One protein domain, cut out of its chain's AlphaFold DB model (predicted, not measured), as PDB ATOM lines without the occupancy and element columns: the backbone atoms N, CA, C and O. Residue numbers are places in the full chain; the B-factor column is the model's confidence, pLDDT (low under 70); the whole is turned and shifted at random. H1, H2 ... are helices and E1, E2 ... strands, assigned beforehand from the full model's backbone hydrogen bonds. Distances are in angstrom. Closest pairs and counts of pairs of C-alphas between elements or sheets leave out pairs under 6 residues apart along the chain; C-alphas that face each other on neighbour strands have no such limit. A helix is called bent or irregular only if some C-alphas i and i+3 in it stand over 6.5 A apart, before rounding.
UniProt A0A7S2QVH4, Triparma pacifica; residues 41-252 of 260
ATOM      1  N   LYS A  41     284.755 179.102 281.618       85.25
ATOM      2  CA  LYS A  41     284.970 178.144 280.539       85.25
ATOM      3  C   LYS A  41     286.338 177.483 280.701       85.25
ATOM      4  O   LYS A  41     287.359 178.107 280.427       85.25
ATOM      5  N   TRP A  42     286.363 176.230 281.157       87.62
ATOM      6  CA  TRP A  42     287.616 175.541 281.494       87.62
ATOM      7  C   TRP A  42     288.005 174.452 280.491       87.62
ATOM      8  O   TRP A  42     289.162 174.360 280.084       87.62
ATOM      9  N   CYS A  43     287.071 173.580 280.107       75.56
ATOM     10  CA  CYS A  43     287.422 172.379 279.351       75.56
ATOM     11  C   CYS A  43     287.345 172.608 277.837       75.56
ATOM     12  O   CYS A  43     286.280 172.894 277.293       75.56
ATOM     13  N   GLU A  44     288.470 172.404 277.148       71.50
ATOM     14  CA  GLU A  44     288.540 172.486 275.682       71.50
ATOM     15  C   GLU A  44     289.156 171.237 275.034       71.50
ATOM     16  O   GLU A  44     289.269 171.162 273.804       71.50
ATOM     17  N   SER A  45     289.586 170.239 275.817       72.75
ATOM     18  CA  SER A  45     290.239 169.061 275.252       72.75
ATOM     19  C   SER A  45     289.286 168.090 274.580       72.75
ATOM     20  O   SER A  45     288.222 167.733 275.080       72.75
ATOM     21  N   ARG A  46     289.757 167.564 273.444       83.06
ATOM     22  CA  ARG A  46     289.156 166.402 272.799       83.06
ATOM     23  C   ARG A  46     289.224 165.211 273.752       83.06
ATOM     24  O   ARG A  46     290.314 164.785 274.136       83.06
ATOM     25  N   ILE A  47     288.069 164.631 274.058       89.44
ATOM     26  CA  ILE A  47     287.990 163.356 274.770       89.44
ATOM     27  C   ILE A  47     288.474 162.240 273.841       89.44
ATOM     28  O   ILE A  47     288.015 162.105 272.704       89.44
ATOM     29  N   VAL A  48     289.395 161.417 274.337       93.19
ATOM     30  CA  VAL A  48     289.861 160.221 273.631       93.19
ATOM     31  C   VAL A  48     288.988 159.033 274.017       93.19
ATOM     32  O   VAL A  48     288.818 158.741 275.204       93.19
ATOM     33  N   SER A  49     288.473 158.312 273.020       95.81
ATOM     34  CA  SER A  49     287.692 157.099 273.263       95.81
ATOM     35  C   SER A  49     288.562 155.951 273.775       95.81
ATOM     36  O   SER A  49     289.752 155.832 273.453       95.81
ATOM     37  N   VAL A  50     287.947 155.033 274.521       95.88
ATOM     38  CA  VAL A  50     288.636 153.819 275.003       95.88
ATOM     39  C   VAL A  50     289.187 152.994 273.835       95.88
ATOM     40  O   VAL A  50     290.271 152.418 273.937       95.88
ATOM     41  N   GLY A  51     288.454 152.948 272.716       96.50
ATOM     42  CA  GLY A  51     288.855 152.235 271.504       96.50
ATOM     43  C   GLY A  51     290.156 152.776 270.914       96.50
ATOM     44  O   GLY A  51     291.075 151.993 270.667       96.50
ATOM     45  N   MET A  52     290.268 154.103 270.782       95.62
ATOM     46  CA  MET A  52     291.482 154.757 270.281       95.62
ATOM     47  C   MET A  52     292.680 154.502 271.197       95.62
ATOM     48  O   MET A  52     293.742 154.110 270.712       95.62
ATOM     49  N   GLU A  53     292.518 154.652 272.517       95.69
ATOM     50  CA  GLU A  53     293.589 154.321 273.469       95.69
ATOM     51  C   GLU A  53     294.021 152.850 273.350       95.69
ATOM     52  O   GLU A  53     295.212 152.534 273.328       95.69
ATOM     53  N   ALA A  54     293.058 151.927 273.276       95.00
ATOM     54  CA  ALA A  54     293.338 150.500 273.214       95.00
ATOM     55  C   ALA A  54     294.042 150.110 271.907       95.00
ATOM     56  O   ALA A  54     294.863 149.192 271.908       95.00
ATOM     57  N   GLU A  55     293.736 150.783 270.800       94.81
ATOM     58  CA  GLU A  55     294.346 150.533 269.498       94.81
ATOM     59  C   GLU A  55     295.837 150.880 269.486       94.81
ATOM     60  O   GLU A  55     296.659 150.018 269.164       94.81
ATOM     61  N   VAL A  56     296.207 152.087 269.932       93.62
ATOM     62  CA  VAL A  56     297.614 152.539 269.965       93.62
ATOM     63  C   VAL A  56     298.482 151.741 270.944       93.62
ATOM     64  O   VAL A  56     299.708 151.650 270.799       93.62
ATOM     65  N   VAL A  57     297.858 151.129 271.953       91.94
ATOM     66  CA  VAL A  57     298.516 150.180 272.856       91.94
ATOM     67  C   VAL A  57     298.682 148.822 272.171       91.94
ATOM     68  O   VAL A  57     299.781 148.267 272.166       91.94
ATOM     69  N   ARG A  58     297.614 148.288 271.567       90.56
ATOM     70  CA  ARG A  58     297.570 146.937 270.979       90.56
ATOM     71  C   ARG A  58     298.464 146.788 269.752       90.56
ATOM     72  O   ARG A  58     299.122 145.764 269.611       90.56
ATOM     73  N   ASN A  59     298.527 147.802 268.893       90.19
ATOM     74  CA  ASN A  59     299.367 147.803 267.688       90.19
ATOM     75  C   ASN A  59     300.870 148.032 267.995       90.19
ATOM     76  O   ASN A  59     301.705 148.200 267.095       90.19
ATOM     77  N   GLY A  60     301.228 148.076 269.283       87.94
ATOM     78  CA  GLY A  60     302.591 148.261 269.757       87.94
ATOM     79  C   GLY A  60     303.174 149.631 269.415       87.94
ATOM     80  O   GLY A  60     304.397 149.760 269.298       87.94
ATOM     81  N   SER A  61     302.338 150.646 269.176       90.00
ATOM     82  CA  SER A  61     302.803 152.007 268.885       90.00
ATOM     83  C   SER A  61     303.184 152.749 270.158       90.00
ATOM     84  O   SER A  61     304.210 153.427 270.176       90.00
ATOM     85  N   LEU A  62     302.488 152.523 271.276       90.50
ATOM     86  CA  LEU A  62     302.871 153.090 272.577       90.50
ATOM     87  C   LEU A  62     303.815 152.202 273.388       90.50
ATOM     88  O   LEU A  62     304.794 152.700 273.939       90.50
ATOM     89  N   VAL A  63     303.586 150.891 273.413       92.25
ATOM     90  CA  VAL A  63     304.418 149.926 274.150       92.25
ATOM     91  C   VAL A  63     304.685 148.724 273.249       92.25
ATOM     92  O   VAL A  63     303.762 148.008 272.885       92.25
ATOM     93  N   ARG A  64     305.946 148.490 272.869       90.69
ATOM     94  CA  ARG A  64     306.346 147.446 271.909       90.69
ATOM     95  C   ARG A  64     306.105 146.043 272.450       90.69
ATOM     96  O   ARG A  64     305.763 145.142 271.696       90.69
ATOM     97  N   ASN A  65     306.369 145.836 273.737       88.69
ATOM     98  CA  ASN A  65     306.133 144.567 274.415       88.69
ATOM     99  C   ASN A  65     305.965 144.776 275.925       88.69
ATOM    100  O   ASN A  65     306.325 145.820 276.466       88.69
ATOM    101  N   LYS A  66     305.458 143.750 276.618       89.06
ATOM    102  CA  LYS A  66     305.160 143.805 278.058       89.06
ATOM    103  C   LYS A  66     306.381 144.052 278.958       89.06
ATOM    104  O   LYS A  66     306.186 144.408 280.106       89.06
ATOM    105  N   ARG A  67     307.609 143.874 278.452       90.38
ATOM    106  CA  ARG A  67     308.870 144.082 279.189       90.38
ATOM    107  C   ARG A  67     309.536 145.425 278.870       90.38
ATOM    108  O   ARG A  67     310.664 145.665 279.291       90.38
ATOM    109  N   GLU A  68     308.905 146.274 278.059       92.31
ATOM    110  CA  GLU A  68     309.464 147.586 277.741       92.31
ATOM    111  C   GLU A  68     309.521 148.458 279.002       92.31
ATOM    112  O   GLU A  68     308.551 148.538 279.752       92.31
ATOM    113  N   VAL A  69     310.659 149.125 279.195       92.38
ATOM    114  CA  VAL A  69     310.932 150.070 280.286       92.38
ATOM    115  C   VAL A  69     311.585 151.334 279.721       92.38
ATOM    116  O   VAL A  69     311.984 151.370 278.553       92.38
ATOM    117  N   GLY A  70     311.728 152.368 280.546       90.69
ATOM    118  CA  GLY A  70     312.491 153.564 280.207       90.69
ATOM    119  C   GLY A  70     311.693 154.700 279.572       90.69
ATOM    120  O   GLY A  70     310.635 154.509 278.958       90.69
ATOM    121  N   MET A  71     312.250 155.903 279.713       87.06
ATOM    122  CA  MET A  71     311.810 157.128 279.042       87.06
ATOM    123  C   MET A  71     312.106 157.100 277.537       87.06
ATOM    124  O   MET A  71     312.969 156.366 277.054       87.06
ATOM    125  N   THR A  72     311.413 157.946 276.777       85.44
ATOM    126  CA  THR A  72     311.557 158.026 275.315       85.44
ATOM    127  C   THR A  72     312.865 158.663 274.847       85.44
ATOM    128  O   THR A  72     313.311 158.361 273.740       85.44
ATOM    129  N   ARG A  73     313.522 159.491 275.676       83.69
ATOM    130  CA  ARG A  73     314.759 160.219 275.323       83.69
ATOM    131  C   ARG A  73     315.870 159.298 274.797       83.69
ATOM    132  O   ARG A  73     316.496 159.620 273.797       83.69
ATOM    133  N   GLY A  74     316.058 158.128 275.412       82.56
ATOM    134  CA  GLY A  74     317.092 157.152 275.031       82.56
ATOM    135  C   GLY A  74     316.687 156.145 273.946       82.56
ATOM    136  O   GLY A  74     317.427 155.203 273.679       82.56
ATOM    137  N   MET A  75     315.500 156.275 273.348       90.62
ATOM    138  CA  MET A  75     315.022 155.314 272.350       90.62
ATOM    139  C   MET A  75     315.657 155.508 270.977       90.62
ATOM    140  O   MET A  75     316.064 156.608 270.622       90.62
ATOM    141  N   LYS A  76     315.638 154.456 270.150       92.94
ATOM    142  CA  LYS A  76     315.916 154.585 268.713       92.94
ATOM    143  C   LYS A  76     314.925 155.560 268.069       92.94
ATOM    144  O   LYS A  76     313.749 155.582 268.428       92.94
ATOM    145  N   GLU A  77     315.388 156.327 267.091       94.69
ATOM    146  CA  GLU A  77     314.600 157.387 266.456       94.69
ATOM    147  C   GLU A  77     313.280 156.888 265.862       94.69
ATOM    148  O   GLU A  77     312.225 157.424 266.196       94.69
ATOM    149  N   TRP A  78     313.313 155.793 265.096       94.38
ATOM    150  CA  TRP A  78     312.106 155.180 264.523       94.38
ATOM    151  C   TRP A  78     311.052 154.842 265.589       94.38
ATOM    152  O   TRP A  78     309.850 154.927 265.343       94.38
ATOM    153  N   ARG A  79     311.488 154.486 266.806       93.00
ATOM    154  CA  ARG A  79     310.589 154.152 267.913       93.00
ATOM    155  C   ARG A  79     309.920 155.405 268.463       93.00
ATOM    156  O   ARG A  79     308.724 155.347 268.743       93.00
ATOM    157  N   ARG A  80     310.674 156.501 268.613       93.62
ATOM    158  CA  ARG A  80     310.135 157.810 269.018       93.62
ATOM    159  C   ARG A  80     309.141 158.323 267.985       93.62
ATOM    160  O   ARG A  80     308.054 158.726 268.376       93.62
ATOM    161  N   LYS A  81     309.484 158.225 266.695       94.06
ATOM    162  CA  LYS A  81     308.607 158.619 265.588       94.06
ATOM    163  C   LYS A  81     307.253 157.913 265.676       94.06
ATOM    164  O   LYS A  81     306.240 158.590 265.749       94.06
ATOM    165  N   LYS A  82     307.246 156.588 265.861       95.19
ATOM    166  CA  LYS A  82     306.007 155.806 266.024       95.19
ATOM    167  C   LYS A  82     305.138 156.256 267.215       95.19
ATOM    168  O   LYS A  82     303.913 156.208 267.144       95.19
ATOM    169  N   ILE A  83     305.751 156.682 268.327       94.25
ATOM    170  CA  ILE A  83     305.011 157.229 269.487       94.25
ATOM    171  C   ILE A  83     304.404 158.591 269.136       94.25
ATOM    172  O   ILE A  83     303.262 158.853 269.497       94.25
ATOM    173  N   ILE A  84     305.151 159.445 268.434       93.75
ATOM    174  CA  ILE A  84     304.690 160.778 268.025       93.75
ATOM    175  C   ILE A  84     303.558 160.673 266.996       93.75
ATOM    176  O   ILE A  84     302.529 161.310 267.183       93.75
ATOM    177  N   GLU A  85     303.690 159.799 265.996       95.56
ATOM    178  CA  GLU A  85     302.637 159.498 265.009       95.56
ATOM    179  C   GLU A  85     301.348 159.001 265.692       95.56
ATOM    180  O   GLU A  85     300.246 159.274 265.224       95.56
ATOM    181  N   SER A  86     301.460 158.327 266.847       95.19
ATOM    182  CA  SER A  86     300.280 157.940 267.637       95.19
ATOM    183  C   SER A  86     299.553 159.155 268.220       95.19
ATOM    184  O   SER A  86     298.333 159.125 268.316       95.19
ATOM    185  N   ALA A  87     300.272 160.214 268.607       94.31
ATOM    186  CA  ALA A  87     299.654 161.446 269.109       94.31
ATOM    187  C   ALA A  87     298.849 162.145 268.010       94.31
ATOM    188  O   ALA A  87     297.706 162.531 268.238       94.31
ATOM    189  N   GLU A  88     299.432 162.235 266.813       94.25
ATOM    190  CA  GLU A  88     298.794 162.818 265.630       94.25
ATOM    191  C   GLU A  88     297.547 162.028 265.231       94.25
ATOM    192  O   GLU A  88     296.472 162.609 265.089       94.25
ATOM    193  N   TRP A  89     297.653 160.698 265.154       94.25
ATOM    194  CA  TRP A  89     296.512 159.825 264.870       94.25
ATOM    195  C   TRP A  89     295.398 159.964 265.917       94.25
ATOM    196  O   TRP A  89     294.217 160.003 265.579       94.25
ATOM    197  N   MET A  90     295.768 160.091 267.197       93.56
ATOM    198  CA  MET A  90     294.806 160.316 268.276       93.56
ATOM    199  C   MET A  90     294.225 161.741 268.290       93.56
ATOM    200  O   MET A  90     293.206 161.979 268.939       93.56
ATOM    201  N   GLY A  91     294.854 162.693 267.596       92.94
ATOM    202  CA  GLY A  91     294.520 164.113 267.672       92.94
ATOM    203  C   GLY A  91     294.727 164.699 269.072       92.94
ATOM    204  O   GLY A  91     293.901 165.488 269.525       92.94
ATOM    205  N   VAL A  92     295.790 164.281 269.767       92.31
ATOM    206  CA  VAL A  92     296.156 164.756 271.114       92.31
ATOM    207  C   VAL A  92     297.591 165.265 271.150       92.31
ATOM    208  O   VAL A  92     298.381 165.029 270.235       92.31
ATOM    209  N   ASN A  93     297.958 165.957 272.229       92.38
ATOM    210  CA  ASN A  93     299.321 166.438 272.393       92.38
ATOM    211  C   ASN A  93     300.303 165.275 272.672       92.38
ATOM    212  O   ASN A  93     299.939 164.168 273.086       92.38
ATOM    213  N   ARG A  94     301.598 165.522 272.447       93.94
ATOM    214  CA  ARG A  94     302.645 164.506 272.662       93.94
ATOM    215  C   ARG A  94     302.742 164.079 274.131       93.94
ATOM    216  O   ARG A  94     303.068 162.927 274.412       93.94
ATOM    217  N   ALA A  95     302.468 164.979 275.071       93.31
ATOM    218  CA  ALA A  95     302.545 164.683 276.496       93.31
ATOM    219  C   ALA A  95     301.466 163.672 276.935       93.31
ATOM    220  O   ALA A  95     301.778 162.758 277.702       93.31
ATOM    221  N   THR A  96     300.264 163.736 276.352       94.38
ATOM    222  CA  THR A  96     299.168 162.772 276.520       94.38
ATOM    223  C   THR A  96     299.627 161.355 276.190       94.38
ATOM    224  O   THR A  96     299.568 160.471 277.049       94.38
ATOM    225  N   VAL A  97     300.177 161.121 274.990       95.25
ATOM    226  CA  VAL A  97     300.620 159.768 274.596       95.25
ATOM    227  C   VAL A  97     301.818 159.275 275.402       95.25
ATOM    228  O   VAL A  97     301.919 158.084 275.705       95.25
ATOM    229  N   LEU A  98     302.721 160.176 275.800       95.06
ATOM    230  CA  LEU A  98     303.850 159.835 276.661       95.06
ATOM    231  C   LEU A  98     303.373 159.437 278.060       95.06
ATOM    232  O   LEU A  98     303.879 158.461 278.620       95.06
ATOM    233  N   SER A  99     302.380 160.137 278.606       95.62
ATOM    234  CA  SER A  99     301.767 159.781 279.882       95.62
ATOM    235  C   SER A  99     301.015 158.457 279.799       95.62
ATOM    236  O   SER A  99     301.236 157.586 280.641       95.62
ATOM    237  N   LEU A 100     300.207 158.249 278.755       95.81
ATOM    238  CA  LEU A 100     299.517 156.982 278.510       95.81
ATOM    239  C   LEU A 100     300.514 155.816 278.423       95.81
ATOM    240  O   LEU A 100     300.345 154.791 279.088       95.81
ATOM    241  N   ARG A 101     301.619 155.997 277.689       95.31
ATOM    242  CA  ARG A 101     302.716 155.022 277.633       95.31
ATOM    243  C   ARG A 101     303.288 154.718 279.024       95.31
ATOM    244  O   ARG A 101     303.490 153.545 279.337       95.31
ATOM    245  N   ARG A 102     303.551 155.733 279.860       94.56
ATOM    246  CA  ARG A 102     304.055 155.531 281.237       94.56
ATOM    247  C   ARG A 102     303.100 154.669 282.064       94.56
ATOM    248  O   ARG A 102     303.565 153.745 282.733       94.56
ATOM    249  N   HIS A 103     301.791 154.918 281.983       94.56
ATOM    250  CA  HIS A 103     300.801 154.105 282.694       94.56
ATOM    251  C   HIS A 103     300.837 152.639 282.254       94.56
ATOM    252  O   HIS A 103     300.893 151.748 283.103       94.56
ATOM    253  N   HIS A 104     300.884 152.376 280.945       94.81
ATOM    254  CA  HIS A 104     300.931 151.006 280.421       94.81
ATOM    255  C   HIS A 104     302.230 150.276 280.756       94.81
ATOM    256  O   HIS A 104     302.197 149.081 281.044       94.81
ATOM    257  N   ILE A 105     303.371 150.967 280.792       94.88
ATOM    258  CA  ILE A 105     304.626 150.363 281.266       94.88
ATOM    259  C   ILE A 105     304.506 149.959 282.728       94.88
ATOM    260  O   ILE A 105     304.849 148.827 283.065       94.88
ATOM    261  N   LYS A 106     303.980 150.840 283.586       92.75
ATOM    262  CA  LYS A 106     303.791 150.532 285.007       92.75
ATOM    263  C   LYS A 106     302.807 149.377 285.211       92.75
ATOM    264  O   LYS A 106     303.071 148.493 286.016       92.75
ATOM    265  N   GLN A 107     301.717 149.338 284.446       91.88
ATOM    266  CA  GLN A 107     300.732 148.256 284.512       91.88
ATOM    267  C   GLN A 107     301.310 146.909 284.050       91.88
ATOM    268  O   GLN A 107     301.096 145.891 284.705       91.88
ATOM    269  N   ASN A 108     302.060 146.892 282.944       92.62
ATOM    270  CA  ASN A 108     302.652 145.666 282.398       92.62
ATOM    271  C   ASN A 108     303.798 145.114 283.258       92.62
ATOM    272  O   ASN A 108     304.077 143.918 283.203       92.62
ATOM    273  N   ASN A 109     304.433 145.967 284.064       93.19
ATOM    274  CA  ASN A 109     305.593 145.635 284.886       93.19
ATOM    275  C   ASN A 109     305.311 145.853 286.387       93.19
ATOM    276  O   ASN A 109     306.173 146.332 287.114       93.19
ATOM    277  N   MET A 110     304.112 145.502 286.867       90.12
ATOM    278  CA  MET A 110     303.658 145.813 288.237       90.12
ATOM    279  C   MET A 110     304.511 145.238 289.381       90.12
ATOM    280  O   MET A 110     304.395 145.698 290.512       90.12
ATOM    281  N   TYR A 111     305.350 144.238 289.102       91.06
ATOM    282  CA  TYR A 111     306.261 143.633 290.082       91.06
ATOM    283  C   TYR A 111     307.638 144.304 290.119       91.06
ATOM    284  O   TYR A 111     308.453 143.991 290.983       91.06
ATOM    285  N   MET A 112     307.920 145.199 289.171       92.88
ATOM    286  CA  MET A 112     309.154 145.974 289.158       92.88
ATOM    287  C   MET A 112     309.000 147.203 290.043       92.88
ATOM    288  O   MET A 112     307.950 147.848 290.074       92.88
ATOM    289  N   ARG A 113     310.080 147.559 290.730       89.50
ATOM    290  CA  ARG A 113     310.149 148.807 291.482       89.50
ATOM    291  C   ARG A 113     310.263 150.008 290.540       89.50
ATOM    292  O   ARG A 113     310.750 149.890 289.412       89.50
ATOM    293  N   ASP A 114     309.849 151.180 291.015       86.88
ATOM    294  CA  ASP A 114     309.813 152.415 290.218       86.88
ATOM    295  C   ASP A 114     311.203 152.818 289.660       86.88
ATOM    296  O   ASP A 114     311.275 153.308 288.530       86.88
ATOM    297  N   ASP A 115     312.298 152.542 290.383       88.69
ATOM    298  CA  ASP A 115     313.691 152.747 289.939       88.69
ATOM    299  C   ASP A 115     314.057 151.850 288.743       88.69
ATOM    300  O   ASP A 115     314.712 152.281 287.791       88.69
ATOM    301  N   GLN A 116     313.567 150.610 288.742       92.25
ATOM    302  CA  GLN A 116     313.835 149.636 287.682       92.25
ATOM    303  C   GLN A 116     313.065 149.950 286.392       92.25
ATOM    304  O   GLN A 116     313.516 149.599 285.300       92.25
ATOM    305  N   LEU A 117     311.919 150.630 286.499       92.00
ATOM    306  CA  LEU A 117     311.114 151.044 285.346       92.00
ATOM    307  C   LEU A 117     311.764 152.180 284.546       92.00
ATOM    308  O   LEU A 117     311.415 152.372 283.379       92.00
ATOM    309  N   LYS A 118     312.703 152.929 285.147       92.38
ATOM    310  CA  LYS A 118     313.410 154.056 284.513       92.38
ATOM    311  C   LYS A 118     312.447 155.093 283.905       92.38
ATOM    312  O   LYS A 118     312.681 155.593 282.806       92.38
ATOM    313  N   LEU A 119     311.343 155.390 284.598       91.06
ATOM    314  CA  LEU A 119     310.294 156.339 284.176       91.06
ATOM    315  C   LEU A 119     310.421 157.710 284.868       91.06
ATOM    316  O   LEU A 119     309.409 158.346 285.165       91.06
ATOM    317  N   GLY A 120     311.651 158.124 285.167       90.56
ATOM    318  CA  GLY A 120     311.943 159.262 286.038       90.56
ATOM    319  C   GLY A 120     312.013 158.864 287.514       90.56
ATOM    320  O   GLY A 120     311.381 157.892 287.953       90.56
ATOM    321  N   THR A 121     312.812 159.619 288.253       90.81
ATOM    322  CA  THR A 121     312.986 159.517 289.707       90.81
ATOM    323  C   THR A 121     311.713 159.944 290.441       90.81
ATOM    324  O   THR A 121     310.768 160.464 289.839       90.81
ATOM    325  N   LYS A 122     311.634 159.666 291.746       91.00
ATOM    326  CA  LYS A 122     310.493 160.108 292.559       91.00
ATOM    327  C   LYS A 122     310.500 161.634 292.670       91.00
ATOM    328  O   LYS A 122     309.455 162.255 292.528       91.00
ATOM    329  N   GLU A 123     311.685 162.197 292.843       93.94
ATOM    330  CA  GLU A 123     311.966 163.616 293.019       93.94
ATOM    331  C   GLU A 123     311.547 164.408 291.775       93.94
ATOM    332  O   GLU A 123     310.789 165.362 291.894       93.94
ATOM    333  N   GLU A 124     311.919 163.957 290.570       92.69
ATOM    334  CA  GLU A 124     311.484 164.588 289.312       92.69
ATOM    335  C   GLU A 124     309.958 164.548 289.138       92.69
ATOM    336  O   GLU A 124     309.355 165.516 288.677       92.69
ATOM    337  N   LYS A 125     309.312 163.429 289.498       91.75
ATOM    338  CA  LYS A 125     307.849 163.295 289.397       91.75
ATOM    339  C   LYS A 125     307.132 164.218 290.379       91.75
ATOM    340  O   LYS A 125     306.128 164.810 289.997       91.75
ATOM    341  N   MET A 126     307.630 164.313 291.613       93.75
ATOM    342  CA  MET A 126     307.085 165.202 292.642       93.75
ATOM    343  C   MET A 126     307.278 166.662 292.249       93.75
ATOM    344  O   MET A 126     306.293 167.381 292.162       93.75
ATOM    345  N   ALA A 127     308.495 167.058 291.872       95.31
ATOM    346  CA  ALA A 127     308.787 168.420 291.435       95.31
ATOM    347  C   ALA A 127     307.909 168.850 290.249       95.31
ATOM    348  O   ALA A 127     307.424 169.978 290.212       95.31
ATOM    349  N   ALA A 128     307.665 167.949 289.292       94.06
ATOM    350  CA  ALA A 128     306.788 168.231 288.163       94.06
ATOM    351  C   ALA A 128     305.304 168.327 288.567       94.06
ATOM    352  O   ALA A 128     304.582 169.164 288.032       94.06
ATOM    353  N   ALA A 129     304.846 167.492 289.507       95.12
ATOM    354  CA  ALA A 129     303.484 167.572 290.035       95.12
ATOM    355  C   ALA A 129     303.254 168.875 290.816       95.12
ATOM    356  O   ALA A 129     302.294 169.579 290.525       95.12
ATOM    357  N   GLU A 130     304.181 169.235 291.704       95.69
ATOM    358  CA  GLU A 130     304.157 170.490 292.465       95.69
ATOM    359  C   GLU A 130     304.241 171.713 291.542       95.69
ATOM    360  O   GLU A 130     303.585 172.725 291.770       95.69
ATOM    361  N   ALA A 131     305.047 171.647 290.475       95.56
ATOM    362  CA  ALA A 131     305.108 172.720 289.487       95.56
ATOM    363  C   ALA A 131     303.762 172.920 288.787       95.56
ATOM    364  O   ALA A 131     303.322 174.060 288.647       95.56
ATOM    365  N   PHE A 132     303.102 171.828 288.392       95.81
ATOM    366  CA  PHE A 132     301.781 171.901 287.781       95.81
ATOM    367  C   PHE A 132     300.736 172.445 288.758       95.81
ATOM    368  O   PHE A 132     300.018 173.373 288.405       95.81
ATOM    369  N   GLU A 133     300.710 171.958 289.998       96.56
ATOM    370  CA  GLU A 133     299.830 172.466 291.056       96.56
ATOM    371  C   GLU A 133     300.021 173.974 291.286       96.56
ATOM    372  O   GLU A 133     299.050 174.726 291.277       96.56
ATOM    373  N   ARG A 134     301.269 174.466 291.342       95.94
ATOM    374  CA  ARG A 134     301.542 175.913 291.415       95.94
ATOM    375  C   ARG A 134     301.015 176.690 290.208       95.94
ATOM    376  O   ARG A 134     300.603 177.835 290.373       95.94
ATOM    377  N   CYS A 135     301.063 176.130 288.996       96.12
ATOM    378  CA  CYS A 135     300.462 176.774 287.822       96.12
ATOM    379  C   CYS A 135     298.938 176.887 287.969       96.12
ATOM    380  O   CYS A 135     298.382 177.935 287.653       96.12
ATOM    381  N   VAL A 136     298.283 175.846 288.495       96.25
ATOM    382  CA  VAL A 136     296.841 175.865 288.788       96.25
ATOM    383  C   VAL A 136     296.521 176.930 289.836       96.25
ATOM    384  O   VAL A 136     295.634 177.742 289.600       96.25
ATOM    385  N   GLY A 137     297.278 176.989 290.936       96.50
ATOM    386  CA  GLY A 137     297.105 178.008 291.978       96.50
ATOM    387  C   GLY A 137     297.203 179.429 291.421       96.50
ATOM    388  O   GLY A 137     296.274 180.213 291.580       96.50
ATOM    389  N   ARG A 138     298.249 179.730 290.634       95.62
ATOM    390  CA  ARG A 138     298.386 181.042 289.970       95.62
ATOM    391  C   ARG A 138     297.216 181.366 289.041       95.62
ATOM    392  O   ARG A 138     296.803 182.520 288.961       95.62
ATOM    393  N   TYR A 139     296.694 180.370 288.325       94.75
ATOM    394  CA  TYR A 139     295.519 180.564 287.481       94.75
ATOM    395  C   TYR A 139     294.280 180.892 288.327       94.75
ATOM    396  O   TYR A 139     293.598 181.873 288.040       94.75
ATOM    397  N   LEU A 140     294.035 180.163 289.419       95.19
ATOM    398  CA  LEU A 140     292.942 180.454 290.355       95.19
ATOM    399  C   LEU A 140     293.082 181.845 291.002       95.19
ATOM    400  O   LEU A 140     292.090 182.571 291.101       95.19
ATOM    401  N   ASP A 141     294.303 182.250 291.359       95.00
ATOM    402  CA  ASP A 141     294.603 183.592 291.875       95.00
ATOM    403  C   ASP A 141     294.280 184.672 290.834       95.00
ATOM    404  O   ASP A 141     293.685 185.699 291.162       95.00
ATOM    405  N   SER A 142     294.616 184.432 289.559       93.31
ATOM    406  CA  SER A 142     294.323 185.363 288.459       93.31
ATOM    407  C   SER A 142     292.820 185.551 288.213       93.31
ATOM    408  O   SER A 142     292.393 186.614 287.764       93.31
ATOM    409  N   LEU A 143     292.010 184.548 288.569       91.94
ATOM    410  CA  LEU A 143     290.546 184.605 288.549       91.94
ATOM    411  C   LEU A 143     289.959 185.286 289.801       91.94
ATOM    412  O   LEU A 143     288.746 185.500 289.883       91.94
ATOM    413  N   GLY A 144     290.796 185.621 290.788       93.38
ATOM    414  CA  GLY A 144     290.375 186.210 292.057       93.38
ATOM    415  C   GLY A 144     289.528 185.259 292.904       93.38
ATOM    416  O   GLY A 144     288.609 185.711 293.592       93.38
ATOM    417  N   LEU A 145     289.779 183.949 292.808       93.88
ATOM    418  CA  LEU A 145     289.077 182.933 293.590       93.88
ATOM    419  C   LEU A 145     289.762 182.744 294.945       93.88
ATOM    420  O   LEU A 145     290.966 182.527 295.018       93.88
ATOM    421  N   ALA A 146     288.982 182.795 296.023       95.56
ATOM    422  CA  ALA A 146     289.471 182.495 297.364       95.56
ATOM    423  C   ALA A 146     289.422 180.982 297.620       95.56
ATOM    424  O   ALA A 146     288.359 180.360 297.523       95.56
ATOM    425  N   TYR A 147     290.566 180.400 297.970       96.94
ATOM    426  CA  TYR A 147     290.694 178.984 298.287       96.94
ATOM    427  C   TYR A 147     291.689 178.743 299.423       96.94
ATOM    428  O   TYR A 147     292.467 179.612 299.814       96.94
ATOM    429  N   VAL A 148     291.647 177.526 299.949       96.19
ATOM    430  CA  VAL A 148     292.597 176.963 300.900       96.19
ATOM    431  C   VAL A 148     293.324 175.825 300.193       96.19
ATOM    432  O   VAL A 148     292.675 174.896 299.706       96.19
ATOM    433  N   ASP A 149     294.649 175.901 300.125       96.06
ATOM    434  CA  ASP A 149     295.487 174.853 299.540       96.06
ATOM    435  C   ASP A 149     295.669 173.652 300.487       96.06
ATOM    436  O   ASP A 149     295.154 173.623 301.615       96.06
ATOM    437  N   GLU A 150     296.357 172.612 300.019       93.00
ATOM    438  CA  GLU A 150     296.590 171.398 300.801       93.00
ATOM    439  C   GLU A 150     297.414 171.655 302.078       93.00
ATOM    440  O   GLU A 150     297.131 171.083 303.138       93.00
ATOM    441  N   GLU A 151     298.433 172.518 301.999       90.31
ATOM    442  CA  GLU A 151     299.334 172.827 303.115       90.31
ATOM    443  C   GLU A 151     298.581 173.525 304.251       90.31
ATOM    444  O   GLU A 151     298.639 173.096 305.411       90.31
ATOM    445  N   GLU A 152     297.791 174.543 303.920       91.12
ATOM    446  CA  GLU A 152     296.965 175.271 304.872       91.12
ATOM    447  C   GLU A 152     295.839 174.387 305.431       91.12
ATOM    448  O   GLU A 152     295.542 174.446 306.630       91.12
ATOM    449  N   GLN A 153     295.245 173.499 304.621       91.38
ATOM    450  CA  GLN A 153     294.283 172.504 305.113       91.38
ATOM    451  C   GLN A 153     294.905 171.584 306.167       91.38
ATOM    452  O   GLN A 153     294.288 171.366 307.218       91.38
ATOM    453  N   ARG A 154     296.122 171.077 305.929       87.88
ATOM    454  CA  ARG A 154     296.857 170.240 306.892       87.88
ATOM    455  C   ARG A 154     297.238 171.018 308.149       87.88
ATOM    456  O   ARG A 154     297.149 170.472 309.242       87.88
ATOM    457  N   ARG A 155     297.606 172.298 308.034       87.12
ATOM    458  CA  ARG A 155     297.915 173.148 309.198       87.12
ATOM    459  C   ARG A 155     296.691 173.366 310.093       87.12
ATOM    460  O   ARG A 155     296.815 173.370 311.316       87.12
ATOM    461  N   ARG A 156     295.507 173.527 309.490       84.25
ATOM    462  CA  ARG A 156     294.230 173.703 310.210       84.25
ATOM    463  C   ARG A 156     293.725 172.413 310.857       84.25
ATOM    464  O   ARG A 156     293.064 172.475 311.890       84.25
ATOM    465  N   HIS A 157     294.048 171.259 310.280       79.25
ATOM    466  CA  HIS A 157     293.669 169.956 310.814       79.25
ATOM    467  C   HIS A 157     294.858 169.330 311.544       79.25
ATOM    468  O   HIS A 157     295.654 168.613 310.952       79.25
ATOM    469  N   THR A 158     294.967 169.561 312.854       68.50
ATOM    470  CA  THR A 158     295.795 168.696 313.712       68.50
ATOM    471  C   THR A 158     294.935 167.493 314.101       68.50
ATOM    472  O   THR A 158     294.089 167.643 314.986       68.50
ATOM    473  N   PRO A 159     295.063 166.326 313.440       62.44
ATOM    474  CA  PRO A 159     294.178 165.204 313.713       62.44
ATOM    475  C   PRO A 159     294.357 164.750 315.160       62.44
ATOM    476  O   PRO A 159     295.460 164.386 315.578       62.44
ATOM    477  N   LYS A 160     293.272 164.750 315.937       71.25
ATOM    478  CA  LYS A 160     293.266 164.058 317.226       71.25
ATOM    479  C   LYS A 160     293.221 162.554 316.972       71.25
ATOM    480  O   LYS A 160     292.659 162.084 315.983       71.25
ATOM    481  N   ILE A 161     293.824 161.779 317.874       68.81
ATOM    482  CA  ILE A 161     293.809 160.314 317.792       68.81
ATOM    483  C   ILE A 161     292.348 159.837 317.744       68.81
ATOM    484  O   ILE A 161     291.586 160.092 318.673       68.81
ATOM    485  N   GLY A 162     291.976 159.147 316.662       69.06
ATOM    486  CA  GLY A 162     290.634 158.589 316.457       69.06
ATOM    487  C   GLY A 162     289.674 159.445 315.623       69.06
ATOM    488  O   GLY A 162     288.596 158.956 315.294       69.06
ATOM    489  N   GLU A 163     290.042 160.671 315.235       74.06
ATOM    490  CA  GLU A 163     289.209 161.489 314.345       74.06
ATOM    491  C   GLU A 163     289.362 161.078 312.873       74.06
ATOM    492  O   GLU A 163     290.458 160.808 312.371       74.06
ATOM    493  N   TYR A 164     288.230 161.033 312.168       73.38
ATOM    494  CA  TYR A 164     288.190 160.794 310.731       73.38
ATOM    495  C   TYR A 164     288.769 161.998 309.987       73.38
ATOM    496  O   TYR A 164     288.266 163.113 310.108       73.38
ATOM    497  N   HIS A 165     289.809 161.768 309.183       75.31
ATOM    498  CA  HIS A 165     290.373 162.801 308.325       75.31
ATOM    499  C   HIS A 165     289.632 162.805 306.979       75.31
ATOM    500  O   HIS A 165     289.739 161.825 306.234       75.31
ATOM    501  N   PRO A 166     288.958 163.901 306.587       77.38
ATOM    502  CA  PRO A 166     288.185 163.964 305.341       77.38
ATOM    503  C   PRO A 166     289.051 163.983 304.056       77.38
ATOM    504  O   PRO A 166     288.545 164.120 302.942       77.38
ATOM    505  N   GLY A 167     290.369 163.789 304.187       88.06
ATOM    506  CA  GLY A 167     291.371 164.103 303.171       88.06
ATOM    507  C   GLY A 167     291.557 165.608 302.955       88.06
ATOM    508  O   GLY A 167     290.952 166.414 303.656       88.06
ATOM    509  N   THR A 168     292.428 165.957 302.014       93.69
ATOM    510  CA  THR A 168     292.811 167.332 301.677       93.69
ATOM    511  C   THR A 168     292.882 167.434 300.156       93.69
ATOM    512  O   THR A 168     293.890 167.007 299.596       93.69
ATOM    513  N   PRO A 169     291.806 167.852 299.458       96.81
ATOM    514  CA  PRO A 169     291.925 168.174 298.040       96.81
ATOM    515  C   PRO A 169     292.980 169.266 297.840       96.81
ATOM    516  O   PRO A 169     293.144 170.101 298.728       96.81
ATOM    517  N   ASP A 170     293.656 169.282 296.694       97.81
ATOM    518  CA  ASP A 170     294.732 170.258 296.431       97.81
ATOM    519  C   ASP A 170     294.246 171.715 296.581       97.81
ATOM    520  O   ASP A 170     294.927 172.545 297.182       97.81
ATOM    521  N   PHE A 171     293.015 172.005 296.141       98.12
ATOM    522  CA  PHE A 171     292.358 173.302 296.322       98.12
ATOM    523  C   PHE A 171     290.934 173.133 296.848       98.12
ATOM    524  O   PHE A 171     290.121 172.427 296.246       98.12
ATOM    525  N   ARG A 172     290.593 173.821 297.941       97.38
ATOM    526  CA  ARG A 172     289.233 173.867 298.500       97.38
ATOM    527  C   ARG A 172     288.732 175.303 298.564       97.38
ATOM    528  O   ARG A 172     289.387 176.141 299.172       97.38
ATOM    529  N   PHE A 173     287.565 175.583 298.001       96.81
ATOM    530  CA  PHE A 173     287.033 176.943 297.924       96.81
ATOM    531  C   PHE A 173     286.176 177.276 299.148       96.81
ATOM    532  O   PHE A 173     285.449 176.425 299.659       96.81
ATOM    533  N   ASP A 174     286.258 178.521 299.621       91.06
ATOM    534  CA  ASP A 174     285.411 178.997 300.726       91.06
ATOM    535  C   ASP A 174     283.959 179.204 300.278       91.06
ATOM    536  O   ASP A 174     283.023 179.090 301.072       91.06
ATOM    537  N   LYS A 175     283.781 179.519 298.992       93.88
ATOM    538  CA  LYS A 175     282.491 179.596 298.313       93.88
ATOM    539  C   LYS A 175     282.568 178.783 297.022       93.88
ATOM    540  O   LYS A 175     283.582 178.896 296.329       93.88
ATOM    541  N   PRO A 176     281.526 178.011 296.688       94.38
ATOM    542  CA  PRO A 176     281.470 177.346 295.403       94.38
ATOM    543  C   PRO A 176     281.546 178.351 294.247       94.38
ATOM    544  O   PRO A 176     281.168 179.519 294.399       94.38
ATOM    545  N   PHE A 177     282.009 177.896 293.086       92.94
ATOM    546  CA  PHE A 177     281.950 178.683 291.855       92.94
ATOM    547  C   PHE A 177     281.553 177.825 290.655       92.94
ATOM    548  O   PHE A 177     281.680 176.600 290.675       92.94
ATOM    549  N   GLU A 178     281.060 178.495 289.617       94.50
ATOM    550  CA  GLU A 178     280.535 177.872 288.408       94.50
ATOM    551  C   GLU A 178     281.615 177.695 287.330       94.50
ATOM    552  O   GLU A 178     282.354 178.625 286.992       94.50
ATOM    553  N   VAL A 179     281.676 176.490 286.767       92.31
ATOM    554  CA  VAL A 179     282.575 176.083 285.681       92.31
ATOM    555  C   VAL A 179     281.784 175.376 284.592       92.31
ATOM    556  O   VAL A 179     280.941 174.533 284.891       92.31
ATOM    557  N   ASP A 180     282.117 175.646 283.331       89.50
ATOM    558  CA  ASP A 180     281.609 174.849 282.216       89.50
ATOM    559  C   ASP A 180     282.316 173.488 282.171       89.50
ATOM    560  O   ASP A 180     283.546 173.397 282.040       89.50
ATOM    561  N   ASP A 181     281.537 172.408 282.217       82.81
ATOM    562  CA  ASP A 181     282.031 171.091 281.834       82.81
ATOM    563  C   ASP A 181     282.327 171.049 280.321       82.81
ATOM    564  O   ASP A 181     281.969 171.939 279.549       82.81
ATOM    565  N   CYS A 182     282.968 169.980 279.838       73.56
ATOM    566  CA  CYS A 182     283.285 169.907 278.402       73.56
ATOM    567  C   CYS A 182     282.060 169.820 277.469       73.56
ATOM    568  O   CYS A 182     282.226 169.838 276.251       73.56
ATOM    569  N   ASN A 183     280.866 169.592 278.015       76.56
ATOM    570  CA  ASN A 183     279.630 169.526 277.248       76.56
ATOM    571  C   ASN A 183     278.936 170.897 277.200       76.56
ATOM    572  O   ASN A 183     277.874 171.004 276.589       76.56
ATOM    573  N   GLY A 184     279.519 171.926 277.828       79.56
ATOM    574  CA  GLY A 184     278.926 173.254 277.957       79.56
ATOM    575  C   GLY A 184     277.862 173.341 279.052       79.56
ATOM    576  O   GLY A 184     277.064 174.274 279.036       79.56
ATOM    577  N   ASN A 185     277.813 172.376 279.977       86.94
ATOM    578  CA  ASN A 185     276.943 172.459 281.143       86.94
ATOM    579  C   ASN A 185     277.653 173.221 282.259       86.94
ATOM    580  O   ASN A 185     278.771 172.868 282.638       86.94
ATOM    581  N   VAL A 186     276.961 174.189 282.846       91.31
ATOM    582  CA  VAL A 186     277.442 174.897 284.032       91.31
ATOM    583  C   VAL A 186     277.339 173.980 285.250       91.31
ATOM    584  O   VAL A 186     276.282 173.418 285.536       91.31
ATOM    585  N   CYS A 187     278.453 173.820 285.957       93.38
ATOM    586  CA  CYS A 187     278.581 172.987 287.143       93.38
ATOM    587  C   CYS A 187     279.166 173.810 288.289       93.38
ATOM    588  O   CYS A 187     280.191 174.468 288.129       93.38
ATOM    589  N   GLU A 188     278.552 173.724 289.465       95.69
ATOM    590  CA  GLU A 188     279.109 174.301 290.685       95.69
ATOM    591  C   GLU A 188     280.160 173.355 291.290       95.69
ATOM    592  O   GLU A 188     279.917 172.150 291.409       95.69
ATOM    593  N   ILE A 189     281.324 173.882 291.686       97.19
ATOM    594  CA  ILE A 189     282.393 173.101 292.322       97.19
ATOM    595  C   ILE A 189     282.911 173.750 293.613       97.19
ATOM    596  O   ILE A 189     283.047 174.965 293.712       97.19
ATOM    597  N   ASN A 190     283.235 172.908 294.598       98.06
ATOM    598  CA  ASN A 190     283.720 173.286 295.935       98.06
ATOM    599  C   ASN A 190     285.200 172.951 296.155       98.06
ATOM    600  O   ASN A 190     285.817 173.407 297.120       98.06
ATOM    601  N   TRP A 191     285.784 172.137 295.278       98.25
ATOM    602  CA  TRP A 191     287.182 171.725 295.356       98.25
ATOM    603  C   TRP A 191     287.721 171.307 293.987       98.25
ATOM    604  O   TRP A 191     286.963 170.892 293.105       98.25
ATOM    605  N   ILE A 192     289.043 171.386 293.833       98.12
ATOM    606  CA  ILE A 192     289.801 170.847 292.703       98.12
ATOM    607  C   ILE A 192     290.897 169.928 293.247       98.12
ATOM    608  O   ILE A 192     291.660 170.311 294.128       98.12
ATOM    609  N   GLU A 193     290.989 168.725 292.688       98.06
ATOM    610  CA  GLU A 193     292.134 167.827 292.849       98.06
ATOM    611  C   GLU A 193     292.911 167.763 291.532       98.06
ATOM    612  O   GLU A 193     292.368 167.431 290.477       98.06
ATOM    613  N   VAL A 194     294.208 168.020 291.591       97.62
ATOM    614  CA  VAL A 194     295.110 168.104 290.452       97.62
ATOM    615  C   VAL A 194     295.888 166.804 290.271       97.62
ATOM    616  O   VAL A 194     296.340 166.138 291.208       97.62
ATOM    617  N   LYS A 195     296.054 166.386 289.017       96.88
ATOM    618  CA  LYS A 195     296.812 165.189 288.650       96.88
ATOM    619  C   LYS A 195     297.727 165.483 287.472       96.88
ATOM    620  O   LYS A 195     297.285 165.653 286.339       96.88
ATOM    621  N   HIS A 196     299.035 165.454 287.728       96.31
ATOM    622  CA  HIS A 196     300.060 165.656 286.702       96.31
ATOM    623  C   HIS A 196     300.320 164.387 285.859       96.31
ATOM    624  O   HIS A 196     301.419 163.822 285.824       96.31
ATOM    625  N   PHE A 197     299.257 163.862 285.245       95.75
ATOM    626  CA  PHE A 197     299.281 162.760 284.287       95.75
ATOM    627  C   PHE A 197     297.986 162.723 283.459       95.75
ATOM    628  O   PHE A 197     297.003 163.372 283.786       95.75
ATOM    629  N   TYR A 198     297.973 161.926 282.389       96.38
ATOM    630  CA  TYR A 198     296.790 161.683 281.561       96.38
ATOM    631  C   TYR A 198     295.791 160.746 282.253       96.38
ATOM    632  O   TYR A 198     296.160 159.636 282.649       96.38
ATOM    633  N   GLY A 199     294.520 161.141 282.337       95.88
ATOM    634  CA  GLY A 199     293.439 160.319 282.892       95.88
ATOM    635  C   GLY A 199     293.059 159.136 281.990       95.88
ATOM    636  O   GLY A 199     292.014 159.153 281.351       95.88
ATOM    637  N   ALA A 200     293.909 158.110 281.926       95.69
ATOM    638  CA  ALA A 200     293.792 157.009 280.971       95.69
ATOM    639  C   ALA A 200     292.584 156.083 281.216       95.69
ATOM    640  O   ALA A 200     292.443 155.503 282.294       95.69
ATOM    641  N   SER A 201     291.784 155.856 280.170       95.06
ATOM    642  CA  SER A 201     290.616 154.954 280.174       95.06
ATOM    643  C   SER A 201     290.982 153.472 280.152       95.06
ATOM    644  O   SER A 201     290.260 152.620 280.662       95.06
ATOM    645  N   THR A 202     292.110 153.148 279.528       94.06
ATOM    646  CA  THR A 202     292.594 151.772 279.333       94.06
ATOM    647  C   THR A 202     293.301 151.178 280.551       94.06
ATOM    648  O   THR A 202     293.697 150.008 280.533       94.06
ATOM    649  N   ILE A 203     293.467 151.966 281.611       92.62
ATOM    650  CA  ILE A 203     294.053 151.522 282.871       92.62
ATOM    651  C   ILE A 203     292.945 151.011 283.782       92.62
ATOM    652  O   ILE A 203     291.905 151.641 283.948       92.62
ATOM    653  N   ARG A 204     293.164 149.837 284.379       86.56
ATOM    654  CA  ARG A 204     292.138 149.193 285.205       86.56
ATOM    655  C   ARG A 204     291.859 150.001 286.472       86.56
ATOM    656  O   ARG A 204     292.775 150.434 287.174       86.56
ATOM    657  N   PHE A 205     290.575 150.101 286.801       78.12
ATOM    658  CA  PHE A 205     290.066 150.686 288.040       78.12
ATOM    659  C   PHE A 205     290.062 149.651 289.159       78.12
ATOM    660  O   PHE A 205     289.021 149.165 289.589       78.12
ATOM    661  N   ASP A 206     291.255 149.245 289.568       81.31
ATOM    662  CA  ASP A 206     291.473 148.154 290.517       81.31
ATOM    663  C   ASP A 206     291.947 148.638 291.896       81.31
ATOM    664  O   ASP A 206     292.344 147.824 292.726       81.31
ATOM    665  N   ASN A 207     291.933 149.956 292.142       81.56
ATOM    666  CA  ASN A 207     292.537 150.617 293.305       81.56
ATOM    667  C   ASN A 207     294.051 150.363 293.480       81.56
ATOM    668  O   ASN A 207     294.615 150.714 294.521       81.56
ATOM    669  N   LYS A 208     294.739 149.788 292.484       82.44
ATOM    670  CA  LYS A 208     296.185 149.510 292.533       82.44
ATOM    671  C   LYS A 208     296.983 150.530 291.733       82.44
ATOM    672  O   LYS A 208     298.079 150.907 292.146       82.44
ATOM    673  N   SER A 209     296.439 151.003 290.615       86.69
ATOM    674  CA  SER A 209     297.063 152.037 289.783       86.69
ATOM    675  C   SER A 209     296.714 153.462 290.241       86.69
ATOM    676  O   SER A 209     295.764 153.668 290.992       86.69
ATOM    677  N   ALA A 210     297.481 154.459 289.778       86.81
ATOM    678  CA  ALA A 210     297.189 155.871 290.048       86.81
ATOM    679  C   ALA A 210     295.786 156.254 289.549       86.81
ATOM    680  O   ALA A 210     294.974 156.726 290.333       86.81
ATOM    681  N   CYS A 211     295.475 155.943 288.286       90.31
ATOM    682  CA  CYS A 211     294.153 156.141 287.690       90.31
ATOM    683  C   CYS A 211     293.069 155.342 288.432       90.31
ATOM    684  O   CYS A 211     291.988 155.850 288.707       90.31
ATOM    685  N   GLY A 212     293.367 154.100 288.818       89.06
ATOM    686  CA  GLY A 212     292.375 153.205 289.400       89.06
ATOM    687  C   GLY A 212     291.928 153.546 290.819       89.06
ATOM    688  O   GLY A 212     290.923 152.997 291.258       89.06
ATOM    689  N   LYS A 213     292.641 154.432 291.528       92.25
ATOM    690  CA  LYS A 213     292.246 154.948 292.852       92.25
ATOM    691  C   LYS A 213     291.342 156.180 292.772       92.25
ATOM    692  O   LYS A 213     290.694 156.510 293.765       92.25
ATOM    693  N   ILE A 214     291.302 156.851 291.620       95.38
ATOM    694  CA  ILE A 214     290.674 158.168 291.476       95.38
ATOM    695  C   ILE A 214     289.175 158.138 291.791       95.38
ATOM    696  O   ILE A 214     288.782 158.899 292.667       95.38
ATOM    697  N   PRO A 215     288.338 157.245 291.219       94.69
ATOM    698  CA  PRO A 215     286.896 157.294 291.480       94.69
ATOM    699  C   PRO A 215     286.539 157.141 292.964       94.69
ATOM    700  O   PRO A 215     285.688 157.857 293.481       94.69
ATOM    701  N   LYS A 216     287.242 156.255 293.685       93.56
ATOM    702  CA  LYS A 216     287.037 156.073 295.128       93.56
ATOM    703  C   LYS A 216     287.427 157.325 295.917       93.56
ATOM    704  O   LYS A 216     286.745 157.679 296.872       93.56
ATOM    705  N   LYS A 217     288.526 157.981 295.542       95.00
ATOM    706  CA  LYS A 217     288.993 159.199 296.212       95.00
ATOM    707  C   LYS A 217     288.099 160.402 295.891       95.00
ATOM    708  O   LYS A 217     287.774 161.161 296.793       95.00
ATOM    709  N   ALA A 218     287.646 160.517 294.644       96.81
ATOM    710  CA  ALA A 218     286.657 161.498 294.205       96.81
ATOM    711  C   ALA A 218     285.350 161.377 294.994       96.81
ATOM    712  O   ALA A 218     284.835 162.377 295.475       96.81
ATOM    713  N   GLN A 219     284.868 160.149 295.190       96.25
ATOM    714  CA  GLN A 219     283.684 159.867 295.998       96.25
ATOM    715  C   GLN A 219     283.857 160.380 297.434       96.25
ATOM    716  O   GLN A 219     282.996 161.087 297.939       96.25
ATOM    717  N   GLN A 220     285.001 160.091 298.062       95.38
ATOM    718  CA  GLN A 220     285.303 160.565 299.416       95.38
ATOM    719  C   GLN A 220     285.324 162.093 299.510       95.38
ATOM    720  O   GLN A 220     284.739 162.652 300.430       95.38
ATOM    721  N   TYR A 221     285.985 162.772 298.571       97.12
ATOM    722  CA  TYR A 221     286.001 164.235 298.557       97.12
ATOM    723  C   TYR A 221     284.619 164.816 298.335       97.12
ATOM    724  O   TYR A 221     284.240 165.743 299.042       97.12
ATOM    725  N   ARG A 222     283.837 164.228 297.431       97.12
ATOM    726  CA  ARG A 222     282.465 164.657 297.207       97.12
ATOM    727  C   ARG A 222     281.610 164.542 298.463       97.12
ATOM    728  O   ARG A 222     280.903 165.477 298.810       97.12
ATOM    729  N   ASP A 223     281.690 163.412 299.154       96.19
ATOM    730  CA  ASP A 223     280.888 163.181 300.355       96.19
ATOM    731  C   ASP A 223     281.294 164.115 301.511       96.19
ATOM    732  O   ASP A 223     280.458 164.457 302.343       96.19
ATOM    733  N   ASN A 224     282.555 164.564 301.550       94.81
ATOM    734  CA  ASN A 224     283.067 165.453 302.599       94.81
ATOM    735  C   ASN A 224     282.939 166.952 302.270       94.81
ATOM    736  O   ASN A 224     282.827 167.765 303.186       94.81
ATOM    737  N   PHE A 225     283.015 167.326 300.993       95.94
ATOM    738  CA  PHE A 225     283.177 168.717 300.551       95.94
ATOM    739  C   PHE A 225     282.158 169.152 299.488       95.94
ATOM    740  O   PHE A 225     282.218 170.290 299.036       95.94
ATOM    741  N   GLY A 226     281.229 168.284 299.084       97.00
ATOM    742  CA  GLY A 226     280.257 168.562 298.025       97.00
ATOM    743  C   GLY A 226     280.821 168.379 296.608       97.00
ATOM    744  O   GLY A 226     281.896 167.797 296.433       97.00
ATOM    745  N   PRO A 227     280.096 168.836 295.571       97.75
ATOM    746  CA  PRO A 227     280.544 168.779 294.179       97.75
ATOM    747  C   PRO A 227     281.960 169.326 293.973       97.75
ATOM    748  O   PRO A 227     282.383 170.235 294.686       97.75
ATOM    749  N   GLY A 228     282.695 168.802 292.996       97.88
ATOM    750  CA  GLY A 228     284.077 169.218 292.751       97.88
ATOM    751  C   GLY A 228     284.628 168.764 291.410       97.88
ATOM    752  O   GLY A 228     283.891 168.274 290.554       97.88
ATOM    753  N   ALA A 229     285.935 168.915 291.220       97.19
ATOM    754  CA  ALA A 229     286.575 168.589 289.956       97.19
ATOM    755  C   ALA A 229     287.918 167.874 290.126       97.19
ATOM    756  O   ALA A 229     288.711 168.182 291.010       97.19
ATOM    757  N   TYR A 230     288.200 166.949 289.210       97.19
ATOM    758  CA  TYR A 230     289.565 166.492 288.952       97.19
ATOM    759  C   TYR A 230     290.136 167.229 287.745       97.19
ATOM    760  O   TYR A 230     289.504 167.261 286.693       97.19
ATOM    761  N   LEU A 231     291.351 167.753 287.868       96.19
ATOM    762  CA  LEU A 231     292.073 168.443 286.806       96.19
ATOM    763  C   LEU A 231     293.298 167.628 286.384       96.19
ATOM    764  O   LEU A 231     294.226 167.431 287.171       96.19
ATOM    765  N   PHE A 232     293.319 167.155 285.139       95.94
ATOM    766  CA  PHE A 232     294.446 166.391 284.598       95.94
ATOM    767  C   PHE A 232     295.345 167.265 283.732       95.94
ATOM    768  O   PHE A 232     294.852 168.068 282.954       95.94
ATOM    769  N   SER A 233     296.660 167.057 283.823       93.75
ATOM    770  CA  SER A 233     297.648 167.872 283.105       93.75
ATOM    771  C   SER A 233     297.859 167.527 281.641       93.75
ATOM    772  O   SER A 233     298.688 168.172 281.013       93.75
ATOM    773  N   TYR A 234     297.265 166.439 281.140       93.75
ATOM    774  CA  TYR A 234     297.434 165.992 279.751       93.75
ATOM    775  C   TYR A 234     296.106 165.533 279.134       93.75
ATOM    776  O   TYR A 234     296.103 164.655 278.261       93.75
ATOM    777  N   GLY A 235     294.986 166.058 279.636       92.75
ATOM    778  CA  GLY A 235     293.629 165.619 279.311       92.75
ATOM    779  C   GLY A 235     293.170 164.319 279.989       92.75
ATOM    780  O   GLY A 235     293.844 163.728 280.844       92.75
ATOM    781  N   VAL A 236     291.991 163.851 279.576       93.88
ATOM    782  CA  VAL A 236     291.311 162.677 280.138       93.88
ATOM    783  C   VAL A 236     290.651 161.832 279.046       93.88
ATOM    784  O   VAL A 236     290.155 162.348 278.044       93.88
ATOM    785  N   GLY A 237     290.641 160.518 279.247       94.62
ATOM    786  CA  GLY A 237     289.917 159.586 278.399       94.62
ATOM    787  C   GLY A 237     288.451 159.414 278.811       94.62
ATOM    788  O   GLY A 237     288.062 159.612 279.962       94.62
ATOM    789  N   GLU A 238     287.641 158.977 277.856       94.00
ATOM    790  CA  GLU A 238     286.191 158.808 277.979       94.00
ATOM    791  C   GLU A 238     285.740 158.003 279.212       94.00
ATOM    792  O   GLU A 238     284.883 158.453 279.973       94.00
ATOM    793  N   GLU A 239     286.328 156.831 279.460       94.56
ATOM    794  CA  GLU A 239     285.890 155.952 280.554       94.56
ATOM    795  C   GLU A 239     286.316 156.478 281.924       94.56
ATOM    796  O   GLU A 239     285.581 156.308 282.896       94.56
ATOM    797  N   MET A 240     287.481 157.130 282.016       93.94
ATOM    798  CA  MET A 240     287.901 157.797 283.252       93.94
ATOM    799  C   MET A 240     286.884 158.865 283.649       93.94
ATOM    800  O   MET A 240     286.449 158.897 284.799       93.94
ATOM    801  N   ARG A 241     286.452 159.684 282.686       92.75
ATOM    802  CA  ARG A 241     285.411 160.688 282.905       92.75
ATOM    803  C   ARG A 241     284.085 160.049 283.313       92.75
ATOM    804  O   ARG A 241     283.503 160.452 284.311       92.75
ATOM    805  N   ARG A 242     283.622 159.034 282.576       93.19
ATOM    806  CA  ARG A 242     282.327 158.371 282.817       93.19
ATOM    807  C   ARG A 242     282.220 157.739 284.209       93.19
ATOM    808  O   ARG A 242     281.120 157.543 284.713       93.19
ATOM    809  N   ARG A 243     283.350 157.364 284.810       93.12
ATOM    810  CA  ARG A 243     283.406 156.731 286.135       93.12
ATOM    811  C   ARG A 243     283.500 157.704 287.296       93.12
ATOM    812  O   ARG A 243     283.519 157.239 288.438       93.12
ATOM    813  N   MET A 244     283.603 159.005 287.038       94.88
ATOM    814  CA  MET A 244     283.535 159.965 288.127       94.88
ATOM    815  C   MET A 244     282.163 159.883 288.802       94.88
ATOM    816  O   MET A 244     281.159 159.680 288.115       94.88
ATOM    817  N   PRO A 245     282.108 159.994 290.137       96.06
ATOM    818  CA  PRO A 245     280.842 160.119 290.839       96.06
ATOM    819  C   PRO A 245     280.027 161.296 290.304       96.06
ATOM    820  O   PRO A 245     280.588 162.315 289.906       96.06
ATOM    821  N   GLU A 246     278.703 161.187 290.366       94.81
ATOM    822  CA  GLU A 246     277.813 162.324 290.120       94.81
ATOM    823  C   GLU A 246     278.227 163.523 290.984       94.81
ATOM    824  O   GLU A 246     278.584 163.341 292.152       94.81
ATOM    825  N   GLY A 247     278.216 164.727 290.407       95.31
ATOM    826  CA  GLY A 247     278.711 165.948 291.049       95.31
ATOM    827  C   GLY A 247     280.234 166.118 291.016       95.31
ATOM    828  O   GLY A 247     280.732 167.122 291.513       95.31
ATOM    829  N   VAL A 248     280.990 165.175 290.437       96.94
ATOM    830  CA  VAL A 248     282.427 165.343 290.182       96.94
ATOM    831  C   VAL A 248     282.685 165.430 288.686       96.94
ATOM    832  O   VAL A 248     282.509 164.455 287.953       96.94
ATOM    833  N   ILE A 249     283.144 166.593 288.233       95.06
ATOM    834  CA  ILE A 249     283.506 166.819 286.832       95.06
ATOM    835  C   ILE A 249     284.993 166.554 286.588       95.06
ATOM    836  O   ILE A 249     285.797 166.423 287.516       95.06
ATOM    837  N   VAL A 250     285.369 166.469 285.311       93.88
ATOM    838  CA  VAL A 250     286.772 166.380 284.906       93.88
ATOM    839  C   VAL A 250     287.140 167.549 284.014       93.88
ATOM    840  O   VAL A 250     286.449 167.826 283.036       93.88
ATOM    841  N   LEU A 251     288.261 168.172 284.353       93.25
ATOM    842  CA  LEU A 251     288.858 169.320 283.698       93.25
ATOM    843  C   LEU A 251     290.229 168.951 283.118       93.25
ATOM    844  O   LEU A 251     290.830 167.926 283.471       93.25
ATOM    845  N   ASP A 252     290.731 169.812 282.241       90.44
ATOM    846  CA  ASP A 252     292.052 169.691 281.629       90.44
ATOM    847  C   ASP A 252     292.835 171.009 281.693       90.44
ATOM    848  O   ASP A 252     292.313 172.053 282.085       90.44
TER     849      ASP A 252
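AT A GLANCE: This is residues 41 to 252 of the 260 residues of a protein of Triparma pacifica (UniProt A0A7S2QVH4). A strongly twisted sheet of five strands, E1 to E5, is covered by H7 on one face and by the long helix H5 on the other. Beyond the end of the sheet toward which E3 and E4 run, H1, H2 and H3 make a separate helical group with H4 beside H3, and the loop of residues 158 to 164 sticks out elsewhere. The printed part has 212 residues, with eight named helices and five named strands in the order H1 H2 H3 H4 H5 E1 H6 E2 E3 H7 E4 H8 E5. The mixed sheet has the order E1 E2 E3 E4 E5, antiparallel from E1 to E3 and parallel from E3 to E5. Its class is mixed, helices and strands, and it is compact, with a radius of gyration of the C-alphas of 18.0 A and spans of 51 by 42 by 30 A.

IN THESE COORDINATES: H1, residues 50 to 58, begins at C-alpha 50 (288.636, 153.819, 275.003). H2 is residues 77 to 90, 20.1 A long, H3 94 to 108, 21.2 A, and H4 114 to 117. H5, residues 122 to 142, is 30.3 A long and begins at C-alpha 122 (310.493, 160.108, 292.559). E1 is residues 147 to 149, H6 150 to 156, E2 171 to 180, 17.8 A, and E3 186 to 195, 22.2 A. H7, residues 210 to 225, is 21.7 A long and irregular, with C-alphas 212 and 215 7.1 A apart. E4 is residues 228 to 232, H8 238 to 242, and E5 248 to 252, ending at C-alpha 252 (292.052, 169.691, 281.629).

HOW THE PARTS SIT: N 148 of E1 and O 172 of E2 are 2.8 A apart, within hydrogen-bond range. E2 and E3 form a hairpin, with N 187 and O 179 at 2.8 A; E2 bends by 114 degrees at residue 174. N 231 of E4 and O 193 of E3 are 2.8 A apart, within hydrogen-bond range, and so are N 251 of E5 and O 230 of E4, at 2.8 A. E3, H7, E4 and E4, H8, E5 are strand-helix-strand units, parallel neighbour strands with a helix between, each with a right-handed crossover. There are three layers, helices on both faces of the sheet: H7 runs along the strands over E3 and E4 at a height of 8.9 A, and H5 is on the opposite face at 7.4 A. H6 is on the sheet, its closest C-alphas to E2 being Glu 150 and Phe 171, 6.4 A; H8 only grazes the sheet with residues 240 to 242. H2 touches H3 with residues 83 to 87 alone, closest C-alphas Ala 87 and Arg 94, 5.6 A, only just about perpendicular at 73 degrees. H1 is close to H2 but not clearly touching, C-alphas Val 56 and Ser 86 being the closest at 6.5 A. H4 is close to H3 but not clearly touching, C-alphas Lys 106 and Leu 117 being the closest at 7.3 A. Every O i to N i+4 pair is within hydrogen-bond range in H1, H2, H3, H5, H6 and H8, and 9 of 12 in H7; H4 is too short for one.

THE WHOLE: The C-alphas farthest apart are those of Trp 78 and Lys 160, 56.7 A. The printed part has no cut. The links H1 to H2, H6 to E2 and E3 to H7 are long. Mean pLDDT of the printed part is 91.6; residues 158 to 159 and 161 to 162 are under 70.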